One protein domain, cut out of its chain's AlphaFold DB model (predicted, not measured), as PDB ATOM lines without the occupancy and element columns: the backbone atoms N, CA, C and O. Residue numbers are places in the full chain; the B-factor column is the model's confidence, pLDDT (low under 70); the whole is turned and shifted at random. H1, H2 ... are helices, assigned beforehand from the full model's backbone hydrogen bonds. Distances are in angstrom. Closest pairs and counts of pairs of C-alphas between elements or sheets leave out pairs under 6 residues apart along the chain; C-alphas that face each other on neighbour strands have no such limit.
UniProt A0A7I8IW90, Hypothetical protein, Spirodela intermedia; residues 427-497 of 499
ATOM      1  N   ILE A 427     -14.227  51.839 -18.419       90.94
ATOM      2  CA  ILE A 427     -15.126  51.064 -17.547       90.94
ATOM      3  C   ILE A 427     -16.592  51.310 -17.924       90.94
ATOM      4  O   ILE A 427     -17.355  50.358 -18.060       90.94
ATOM      5  N   ASN A 428     -16.991  52.568 -18.134       91.31
ATOM      6  CA  ASN A 428     -18.364  52.889 -18.528       91.31
ATOM      7  C   ASN A 428     -18.732  52.285 -19.895       91.31
ATOM      8  O   ASN A 428     -19.816  51.723 -20.025       91.31
ATOM      9  N   THR A 429     -17.827  52.352 -20.879       91.69
ATOM     10  CA  THR A 429     -18.032  51.782 -22.224       91.69
ATOM     11  C   THR A 429     -18.112  50.250 -22.198       91.69
ATOM     12  O   THR A 429     -18.999  49.669 -22.817       91.69
ATOM     13  N   GLU A 430     -17.230  49.571 -21.456       88.50
ATOM     14  CA  GLU A 430     -17.295  48.108 -21.296       88.50
ATOM     15  C   GLU A 430     -18.570  47.675 -20.555       88.50
ATOM     16  O   GLU A 430     -19.201  46.698 -20.956       88.50
ATOM     17  N   ASN A 431     -19.019  48.431 -19.545       90.25
ATOM     18  CA  ASN A 431     -20.289  48.167 -18.865       90.25
ATOM     19  C   ASN A 431     -21.493  48.295 -19.815       90.25
ATOM     20  O   ASN A 431     -22.346  47.411 -19.818       90.25
ATOM     21  N   THR A 432     -21.558  49.334 -20.663       93.31
ATOM     22  CA  THR A 432     -22.645  49.455 -21.655       93.31
ATOM     23  C   THR A 432     -22.609  48.330 -22.687       93.31
ATOM     24  O   THR A 432     -23.647  47.734 -22.965       93.31
ATOM     25  N   ASN A 433     -21.423  47.965 -23.188       91.88
ATOM     26  CA  ASN A 433     -21.260  46.846 -24.123       91.88
ATOM     27  C   ASN A 433     -21.699  45.511 -23.489       91.88
ATOM     28  O   ASN A 433     -22.325  44.672 -24.142       91.88
ATOM     29  N   PHE A 434     -21.376  45.309 -22.207       92.12
ATOM     30  CA  PHE A 434     -21.786  44.134 -21.447       92.12
ATOM     31  C   PHE A 434     -23.303  44.086 -21.257       92.12
ATOM     32  O   PHE A 434     -23.895  43.039 -21.506       92.12
ATOM     33  N   ASP A 435     -23.943  45.192 -20.866       92.06
ATOM     34  CA  ASP A 435     -25.394  45.247 -20.666       92.06
ATOM     35  C   ASP A 435     -26.183  45.069 -21.971       92.06
ATOM     36  O   ASP A 435     -27.183  44.346 -21.977       92.06
ATOM     37  N   GLU A 436     -25.716  45.626 -23.092       93.88
ATOM     38  CA  GLU A 436     -26.310  45.379 -24.413       93.88
ATOM     39  C   GLU A 436     -26.202  43.903 -24.823       93.88
ATOM     40  O   GLU A 436     -27.202  43.298 -25.216       93.88
ATOM     41  N   LYS A 437     -25.030  43.277 -24.656       94.75
ATOM     42  CA  LYS A 437     -24.832  41.848 -24.955       94.75
ATOM     43  C   LYS A 437     -25.657  40.940 -24.036       94.75
ATOM     44  O   LYS A 437     -26.293  39.996 -24.494       94.75
ATOM     45  N   ASN A 438     -25.691  41.244 -22.742       91.12
ATOM     46  CA  ASN A 438     -26.494  40.563 -21.723       91.12
ATOM     47  C   ASN A 438     -28.006  40.702 -22.005       91.12
ATOM     48  O   ASN A 438     -28.767  39.763 -21.771       91.12
ATOM     49  N   LYS A 439     -28.455  41.837 -22.556       94.94
ATOM     50  CA  LYS A 439     -29.823  42.011 -23.067       94.94
ATOM     51  C   LYS A 439     -30.074  41.140 -24.304       94.94
ATOM     52  O   LYS A 439     -31.056  40.403 -24.316       94.94
ATOM     53  N   GLU A 440     -29.187  41.167 -25.297       95.38
ATOM     54  CA  GLU A 440     -29.310  40.373 -26.528       95.38
ATOM     55  C   GLU A 440     -29.351  38.854 -26.236       95.38
ATOM     56  O   GLU A 440     -30.182  38.125 -26.777       95.38
ATOM     57  N   GLU A 441     -28.509  38.369 -25.319       94.94
ATOM     58  CA  GLU A 441     -28.503  36.975 -24.851       94.94
ATOM     59  C   GLU A 441     -29.808  36.587 -24.136       94.94
ATOM     60  O   GLU A 441     -30.315  35.480 -24.333       94.94
ATOM     61  N   ARG A 442     -30.403  37.499 -23.352       94.06
ATOM     62  CA  ARG A 442     -31.719  37.282 -22.724       94.06
ATOM     63  C   ARG A 442     -32.846  37.253 -23.750       94.06
ATOM     64  O   ARG A 442     -33.730  36.411 -23.629       94.06
ATOM     65  N   GLU A 443     -32.825  38.130 -24.748       95.56
ATOM     66  CA  GLU A 443     -33.831  38.159 -25.817       95.56
ATOM     67  C   GLU A 443     -33.778  36.873 -26.660       95.56
ATOM     68  O   GLU A 443     -34.817  36.250 -26.884       95.56
ATOM     69  N   LYS A 444     -32.575  36.384 -26.999       96.19
ATOM     70  CA  LYS A 444     -32.365  35.067 -27.635       96.19
ATOM     71  C   LYS A 444     -32.902  33.911 -26.780       96.19
ATOM     72  O   LYS A 444     -33.620  33.052 -27.288       96.19
ATOM     73  N   LEU A 445     -32.611  33.905 -25.476       95.12
ATOM     74  CA  LEU A 445     -33.093  32.872 -24.550       95.12
ATOM     75  C   LEU A 445     -34.621  32.903 -24.369       95.12
ATOM     76  O   LEU A 445     -35.245  31.850 -24.220       95.12
ATOM     77  N   LEU A 446     -35.243  34.085 -24.406       95.00
ATOM     78  CA  LEU A 446     -36.701  34.228 -24.379       95.00
ATOM     79  C   LEU A 446     -37.348  33.716 -25.673       95.00
ATOM     80  O   LEU A 446     -38.338  32.990 -25.585       95.00
ATOM     81  N   ALA A 447     -36.769  34.021 -26.840       95.31
ATOM     82  CA  ALA A 447     -37.242  33.527 -28.134       95.31
ATOM     83  C   ALA A 447     -37.206  31.989 -28.206       95.31
ATOM     84  O   ALA A 447     -38.248  31.363 -28.401       95.31
ATOM     85  N   ALA A 448     -36.054  31.371 -27.917       94.75
ATOM     86  CA  ALA A 448     -35.905  29.911 -27.909       94.75
ATOM     87  C   ALA A 448     -36.848  29.223 -26.895       94.75
ATOM     88  O   ALA A 448     -37.366  28.129 -27.135       94.75
ATOM     89  N   ASN A 449     -37.130  29.868 -25.756       88.94
ATOM     90  CA  ASN A 449     -38.099  29.363 -24.781       88.94
ATOM     91  C   ASN A 449     -39.556  29.467 -25.277       88.94
ATOM     92  O   ASN A 449     -40.384  28.644 -24.889       88.94
ATOM     93  N   GLU A 450     -39.896  30.437 -26.129       95.62
ATOM     94  CA  GLU A 450     -41.224  30.529 -26.752       95.62
ATOM     95  C   GLU A 450     -41.385  29.520 -27.898       95.62
ATOM     96  O   GLU A 450     -42.373  28.788 -27.931       95.62
ATOM     97  N   GLU A 451     -40.378  29.363 -28.761       94.50
ATOM     98  CA  GLU A 451     -40.343  28.305 -29.785       94.50
ATOM     99  C   GLU A 451     -40.523  26.917 -29.154       94.50
ATOM    100  O   GLU A 451     -41.359  26.119 -29.585       94.50
ATOM    101  N   LYS A 452     -39.838  26.665 -28.035       88.50
ATOM    102  CA  LYS A 452     -39.996  25.452 -27.229       88.50
ATOM    103  C   LYS A 452     -41.408  25.270 -26.657       88.50
ATOM    104  O   LYS A 452     -41.874  24.132 -26.567       88.50
ATOM    105  N   LYS A 453     -42.120  26.342 -26.282       94.06
ATOM    106  CA  LYS A 453     -43.548  26.260 -25.902       94.06
ATOM    107  C   LYS A 453     -44.420  25.920 -27.110       94.06
ATOM    108  O   LYS A 453     -45.321  25.098 -26.969       94.06
ATOM    109  N   ILE A 454     -44.132  26.494 -28.279       94.56
ATOM    110  CA  ILE A 454     -44.859  26.239 -29.531       94.56
ATOM    111  C   ILE A 454     -44.696  24.772 -29.958       94.56
ATOM    112  O   ILE A 454     -45.707  24.101 -30.165       94.56
ATOM    113  N   LEU A 455     -43.470  24.232 -29.999       91.12
ATOM    114  CA  LEU A 455     -43.231  22.802 -30.264       91.12
ATOM    115  C   LEU A 455     -43.921  21.917 -29.216       91.12
ATOM    116  O   LEU A 455     -44.626  20.974 -29.569       91.12
ATOM    117  N   LYS A 456     -43.798  22.250 -27.924       89.38
ATOM    118  CA  LYS A 456     -44.458  21.510 -26.835       89.38
ATOM    119  C   LYS A 456     -45.989  21.588 -26.882       89.38
ATOM    120  O   LYS A 456     -46.643  20.743 -26.270       89.38
ATOM    121  N   LYS A 457     -46.572  22.578 -27.566       93.88
ATOM    122  CA  LYS A 457     -48.007  22.609 -27.858       93.88
ATOM    123  C   LYS A 457     -48.333  21.702 -29.046       93.88
ATOM    124  O   LYS A 457     -49.128  20.791 -28.862       93.88
ATOM    125  N   LYS A 458     -47.667  21.876 -30.195       93.50
ATOM    126  CA  LYS A 458     -47.869  21.036 -31.394       93.50
ATOM    127  C   LYS A 458     -47.807  19.541 -31.070       93.50
ATOM    128  O   LYS A 458     -48.768  18.832 -31.320       93.50
ATOM    129  N   LEU A 459     -46.765  19.105 -30.361       86.38
ATOM    130  CA  LEU A 459     -46.570  17.705 -29.969       86.38
ATOM    131  C   LEU A 459     -47.663  17.174 -29.015       86.38
ATOM    132  O   LEU A 459     -47.926  15.977 -28.987       86.38
ATOM    133  N   LYS A 460     -48.336  18.037 -28.238       91.56
ATOM    134  CA  LYS A 460     -49.538  17.637 -27.479       91.56
ATOM    135  C   LYS A 460     -50.760  17.518 -28.377       91.56
ATOM    136  O   LYS A 460     -51.525  16.575 -28.208       91.56
ATOM    137  N   ASP A 461     -50.951  18.489 -29.264       91.12
ATOM    138  CA  ASP A 461     -52.096  18.552 -30.168       91.12
ATOM    139  C   ASP A 461     -52.057  17.328 -31.123       91.12
ATOM    140  O   ASP A 461     -53.044  16.606 -31.219       91.12
ATOM    141  N   GLU A 462     -50.881  16.989 -31.671       87.81
ATOM    142  CA  GLU A 462     -50.594  15.776 -32.468       87.81
ATOM    143  C   GLU A 462     -50.875  14.465 -31.704       87.81
ATOM    144  O   GLU A 462     -51.476  13.539 -32.247       87.81
ATOM    145  N   VAL A 463     -50.481  14.369 -30.426       84.62
ATOM    146  CA  VAL A 463     -50.773  13.186 -29.590       84.62
ATOM    147  C   VAL A 463     -52.273  13.053 -29.307       84.62
ATOM    148  O   VAL A 463     -52.794  11.938 -29.291       84.62
ATOM    149  N   VAL A 464     -52.990  14.165 -29.113       89.56
ATOM    150  CA  VAL A 464     -54.455  14.152 -28.960       89.56
ATOM    151  C   VAL A 464     -55.138  13.740 -30.265       89.56
ATOM    152  O   VAL A 464     -56.084  12.956 -30.219       89.56
ATOM    153  N   GLU A 465     -54.655  14.207 -31.415       87.81
ATOM    154  CA  GLU A 465     -55.183  13.840 -32.732       87.81
ATOM    155  C   GLU A 465     -54.990  12.342 -33.019       87.81
ATOM    156  O   GLU A 465     -55.969  11.646 -33.291       87.81
ATOM    157  N   ALA A 466     -53.791  11.796 -32.787       78.06
ATOM    158  CA  ALA A 466     -53.529  10.357 -32.895       78.06
ATOM    159  C   ALA A 466     -54.427   9.512 -31.964       78.06
ATOM    160  O   ALA A 466     -54.922   8.456 -32.363       78.06
ATOM    161  N   MET A 467     -54.702   9.981 -30.736       75.44
ATOM    162  CA  MET A 467     -55.650   9.331 -29.815       75.44
ATOM    163  C   MET A 467     -57.119   9.414 -30.275       75.44
ATOM    164  O   MET A 467     -57.938   8.600 -29.840       75.44
ATOM    165  N   LEU A 468     -57.476  10.375 -31.132       77.69
ATOM    166  CA  LEU A 468     -58.818  10.510 -31.708       77.69
ATOM    167  C   LEU A 468     -58.988   9.672 -32.982       77.69
ATOM    168  O   LEU A 468     -60.038   9.052 -33.145       77.69
ATOM    169  N   GLU A 469     -57.967   9.569 -33.836       72.19
ATOM    170  CA  GLU A 469     -57.966   8.629 -34.969       72.19
ATOM    171  C   GLU A 469     -58.098   7.175 -34.484       72.19
ATOM    172  O   GLU A 469     -58.952   6.423 -34.966       72.19
ATOM    173  N   LEU A 470     -57.351   6.824 -33.430       61.59
ATOM    174  CA  LEU A 470     -57.422   5.548 -32.702       61.59
ATOM    175  C   LEU A 470     -58.832   5.147 -32.239       61.59
ATOM    176  O   LEU A 470     -59.102   3.965 -32.036       61.59
ATOM    177  N   ARG A 471     -59.722   6.122 -32.039       60.31
ATOM    178  CA  ARG A 471     -61.101   5.910 -31.577       60.31
ATOM    179  C   ARG A 471     -62.082   5.629 -32.723       60.31
ATOM    180  O   ARG A 471     -63.181   5.142 -32.463       60.31
ATOM    181  N   ASN A 472     -61.685   5.923 -33.960       62.53
ATOM    182  CA  ASN A 472     -62.473   5.692 -35.173       62.53
ATOM    183  C   ASN A 472     -61.982   4.468 -35.977       62.53
ATOM    184  O   ASN A 472     -62.707   3.977 -36.841       62.53
ATOM    185  N   GLY A 473     -60.768   3.979 -35.698       61.78
ATOM    186  CA  GLY A 473     -60.216   2.727 -36.224       61.78
ATOM    187  C   GLY A 473     -60.334   1.543 -35.254       61.78
ATOM    188  O   GLY A 473     -60.959   1.626 -34.198       61.78
ATOM    189  N   ALA A 474     -59.706   0.419 -35.611       58.34
ATOM    190  CA  ALA A 474     -59.488  -0.678 -34.667       58.34
ATOM    191  C   ALA A 474     -58.424  -0.268 -33.620       58.34
ATOM    192  O   ALA A 474     -57.464   0.411 -33.994       58.34
ATOM    193  N   PRO A 475     -58.540  -0.674 -32.339       56.47
ATOM    194  CA  PRO A 475     -57.568  -0.285 -31.321       56.47
ATOM    195  C   PRO A 475     -56.176  -0.851 -31.625       56.47
ATOM    196  O   PRO A 475     -56.033  -2.064 -31.782       56.47
ATOM    197  N   LEU A 476     -55.153   0.012 -31.653       57.91
ATOM    198  CA  LEU A 476     -53.758  -0.435 -31.676       57.91
ATOM    199  C   LEU A 476     -53.438  -1.235 -30.408       57.91
ATOM    200  O   LEU A 476     -53.985  -0.991 -29.327       57.91
ATOM    201  N   THR A 477     -52.519  -2.184 -30.538       68.62
ATOM    202  CA  THR A 477     -52.006  -2.951 -29.406       68.62
ATOM    203  C   THR A 477     -51.121  -2.085 -28.507       68.62
ATOM    204  O   THR A 477     -50.583  -1.054 -28.914       68.62
ATOM    205  N   VAL A 478     -50.927  -2.523 -27.259       64.69
ATOM    206  CA  VAL A 478     -50.097  -1.801 -26.275       64.69
ATOM    207  C   VAL A 478     -48.661  -1.595 -26.784       64.69
ATOM    208  O   VAL A 478     -48.099  -0.528 -26.565       64.69
ATOM    209  N   SER A 479     -48.110  -2.562 -27.533       70.12
ATOM    210  CA  SER A 479     -46.774  -2.462 -28.145       70.12
ATOM    211  C   SER A 479     -46.678  -1.280 -29.107       70.12
ATOM    212  O   SER A 479     -45.784  -0.452 -28.979       70.12
ATOM    213  N   GLU A 480     -47.634  -1.155 -30.030       73.25
ATOM    214  CA  GLU A 480     -47.644  -0.088 -31.036       73.25
ATOM    215  C   GLU A 480     -47.768   1.299 -30.382       73.25
ATOM    216  O   GLU A 480     -47.188   2.272 -30.864       73.25
ATOM    217  N   HIS A 481     -48.463   1.391 -29.242       65.12
ATOM    218  CA  HIS A 481     -48.562   2.624 -28.462       65.12
ATOM    219  C   HIS A 481     -47.257   2.963 -27.708       65.12
ATOM    220  O   HIS A 481     -46.889   4.141 -27.636       65.12
ATOM    221  N   GLU A 482     -46.540   1.971 -27.166       75.56
ATOM    222  CA  GLU A 482     -45.219   2.173 -26.545       75.56
ATOM    223  C   GLU A 482     -44.139   2.527 -27.581       75.56
ATOM    224  O   GLU A 482     -43.322   3.421 -27.330       75.56
ATOM    225  N   ASP A 483     -44.169   1.911 -28.766       78.44
ATOM    226  CA  ASP A 483     -43.282   2.236 -29.889       78.44
ATOM    227  C   ASP A 483     -43.507   3.675 -30.386       78.44
ATOM    228  O   ASP A 483     -42.543   4.424 -30.588       78.44
ATOM    229  N   LEU A 484     -44.768   4.113 -30.512       76.00
ATOM    230  CA  LEU A 484     -45.100   5.484 -30.915       76.00
ATOM    231  C   LEU A 484     -44.600   6.516 -29.889       76.00
ATOM    232  O   LEU A 484     -43.932   7.481 -30.262       76.00
ATOM    233  N   ILE A 485     -44.854   6.284 -28.593       73.31
ATOM    234  CA  ILE A 485     -44.352   7.138 -27.501       73.31
ATOM    235  C   ILE A 485     -42.821   7.185 -27.513       73.31
ATOM    236  O   ILE A 485     -42.239   8.262 -27.374       73.31
ATOM    237  N   SER A 486     -42.162   6.040 -27.699       79.12
ATOM    238  CA  SER A 486     -40.700   5.951 -27.717       79.12
ATOM    239  C   SER A 486     -40.105   6.754 -28.871       79.12
ATOM    240  O   SER A 486     -39.173   7.529 -28.659       79.12
ATOM    241  N   LYS A 487     -40.694   6.652 -30.067       79.69
ATOM    242  CA  LYS A 487     -40.270   7.397 -31.256       79.69
ATOM    243  C   LYS A 487     -40.447   8.910 -31.081       79.69
ATOM    244  O   LYS A 487     -39.499   9.664 -31.306       79.69
ATOM    245  N   ILE A 488     -41.612   9.345 -30.592       71.88
ATOM    246  CA  ILE A 488     -41.907  10.758 -30.280       71.88
ATOM    247  C   ILE A 488     -40.928  11.298 -29.223       71.88
ATOM    248  O   ILE A 488     -40.418  12.410 -29.355       71.88
ATOM    249  N   LYS A 489     -40.602  10.498 -28.200       76.81
ATOM    250  CA  LYS A 489     -39.619  10.855 -27.168       76.81
ATOM    251  C   LYS A 489     -38.208  11.011 -27.740       76.81
ATOM    252  O   LYS A 489     -37.535  11.970 -27.380       76.81
ATOM    253  N   THR A 490     -37.771  10.132 -28.646       77.50
ATOM    254  CA  THR A 490     -36.449  10.260 -29.285       77.50
ATOM    255  C   THR A 490     -36.343  11.467 -30.215       77.50
ATOM    256  O   THR A 490     -35.307  12.124 -30.211       77.50
ATOM    257  N   GLU A 491     -37.401  11.814 -30.955       71.06
ATOM    258  CA  GLU A 491     -37.429  13.032 -31.782       71.06
ATOM    259  C   GLU A 491     -37.402  14.296 -30.904       71.06
ATOM    260  O   GLU A 491     -36.638  15.225 -31.172       71.06
ATOM    261  N   LEU A 492     -38.151  14.301 -29.791       65.69
ATOM    262  CA  LEU A 492     -38.124  15.386 -28.807       65.69
ATOM    263  C   LEU A 492     -36.747  15.545 -28.147       65.69
ATOM    264  O   LEU A 492     -36.310  16.676 -27.966       65.69
ATOM    265  N   GLU A 493     -36.061  14.451 -27.799       73.00
ATOM    266  CA  GLU A 493     -34.697  14.481 -27.242       73.00
ATOM    267  C   GLU A 493     -33.662  14.979 -28.267       73.00
ATOM    268  O   GLU A 493     -32.725  15.679 -27.887       73.00
ATOM    269  N   LYS A 494     -33.869  14.704 -29.562       72.88
ATOM    270  CA  LYS A 494     -33.058  15.220 -30.678       72.88
ATOM    271  C   LYS A 494     -33.197  16.734 -30.845       72.88
ATOM    272  O   LYS A 494     -32.199  17.447 -30.809       72.88
ATOM    273  N   ALA A 495     -34.433  17.231 -30.936       60.41
ATOM    274  CA  ALA A 495     -34.727  18.665 -31.021       60.41
ATOM    275  C   ALA A 495     -34.256  19.438 -29.771       60.41
ATOM    276  O   ALA A 495     -34.067  20.650 -29.812       60.41
ATOM    277  N   HIS A 496     -34.042  18.734 -28.658       56.56
ATOM    278  CA  HIS A 496     -33.473  19.261 -27.419       56.56
ATOM    279  C   HIS A 496     -31.932  19.289 -27.372       56.56
ATOM    280  O   HIS A 496     -31.388  19.701 -26.346       56.56
ATOM    281  N   ALA A 497     -31.251  18.818 -28.422       66.81
ATOM    282  CA  ALA A 497     -29.790  18.745 -28.533       66.81
ATOM    283  C   ALA A 497     -29.214  19.597 -29.685       66.81
ATOM    284  O   ALA A 497     -27.996  19.721 -29.797       66.81
TER     285      ALA A 497
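AT A GLANCE: This is residues 427 to 497 of the 499 residues of the protein "Hypothetical protein" of Spirodela intermedia (UniProt A0A7I8IW90). Start with the long straight helix H1: the chain runs its length, turns through a short link and folds back as the shorter H2 beside the last part of H1, like a lopsided J. Residues 427 to 451 of H1 stick out as a free arm, which makes much of the length. The printed part has 71 residues, two named helices, H1 then H2, and no named strand; the class is all helix. It is extended, with a radius of gyration of the C-alphas of 20.6 A and spans of 70 by 19 by 9 A.

HOW THE PARTS SIT: Look at H1, residues 427 to 469, and H2, residues 478 to 495: they are near each other, with 11 pairs of C-alphas within 10 A and the closest at 8.4 A. Every O i to N i+4 pair is within hydrogen-bond range in H2, and 38 of 39 are in H1.

IN THESE COORDINATES: Find C-alpha 427 at (-15.126, 51.064, -17.547); from there H1 runs 62.8 A to C-alpha 469. H2 runs 26.0 A, ending at C-alpha 495 at (-34.727, 18.665, -31.021).

THE WHOLE: The C-alphas of Ile 427 and Ala 474, the two farthest apart, are 70.3 A apart. The printed part has no cut, and residues 468 to 474 also stand free. Confidence is under 70 at residues 470 to 478, 481, 492 and 495 to 497.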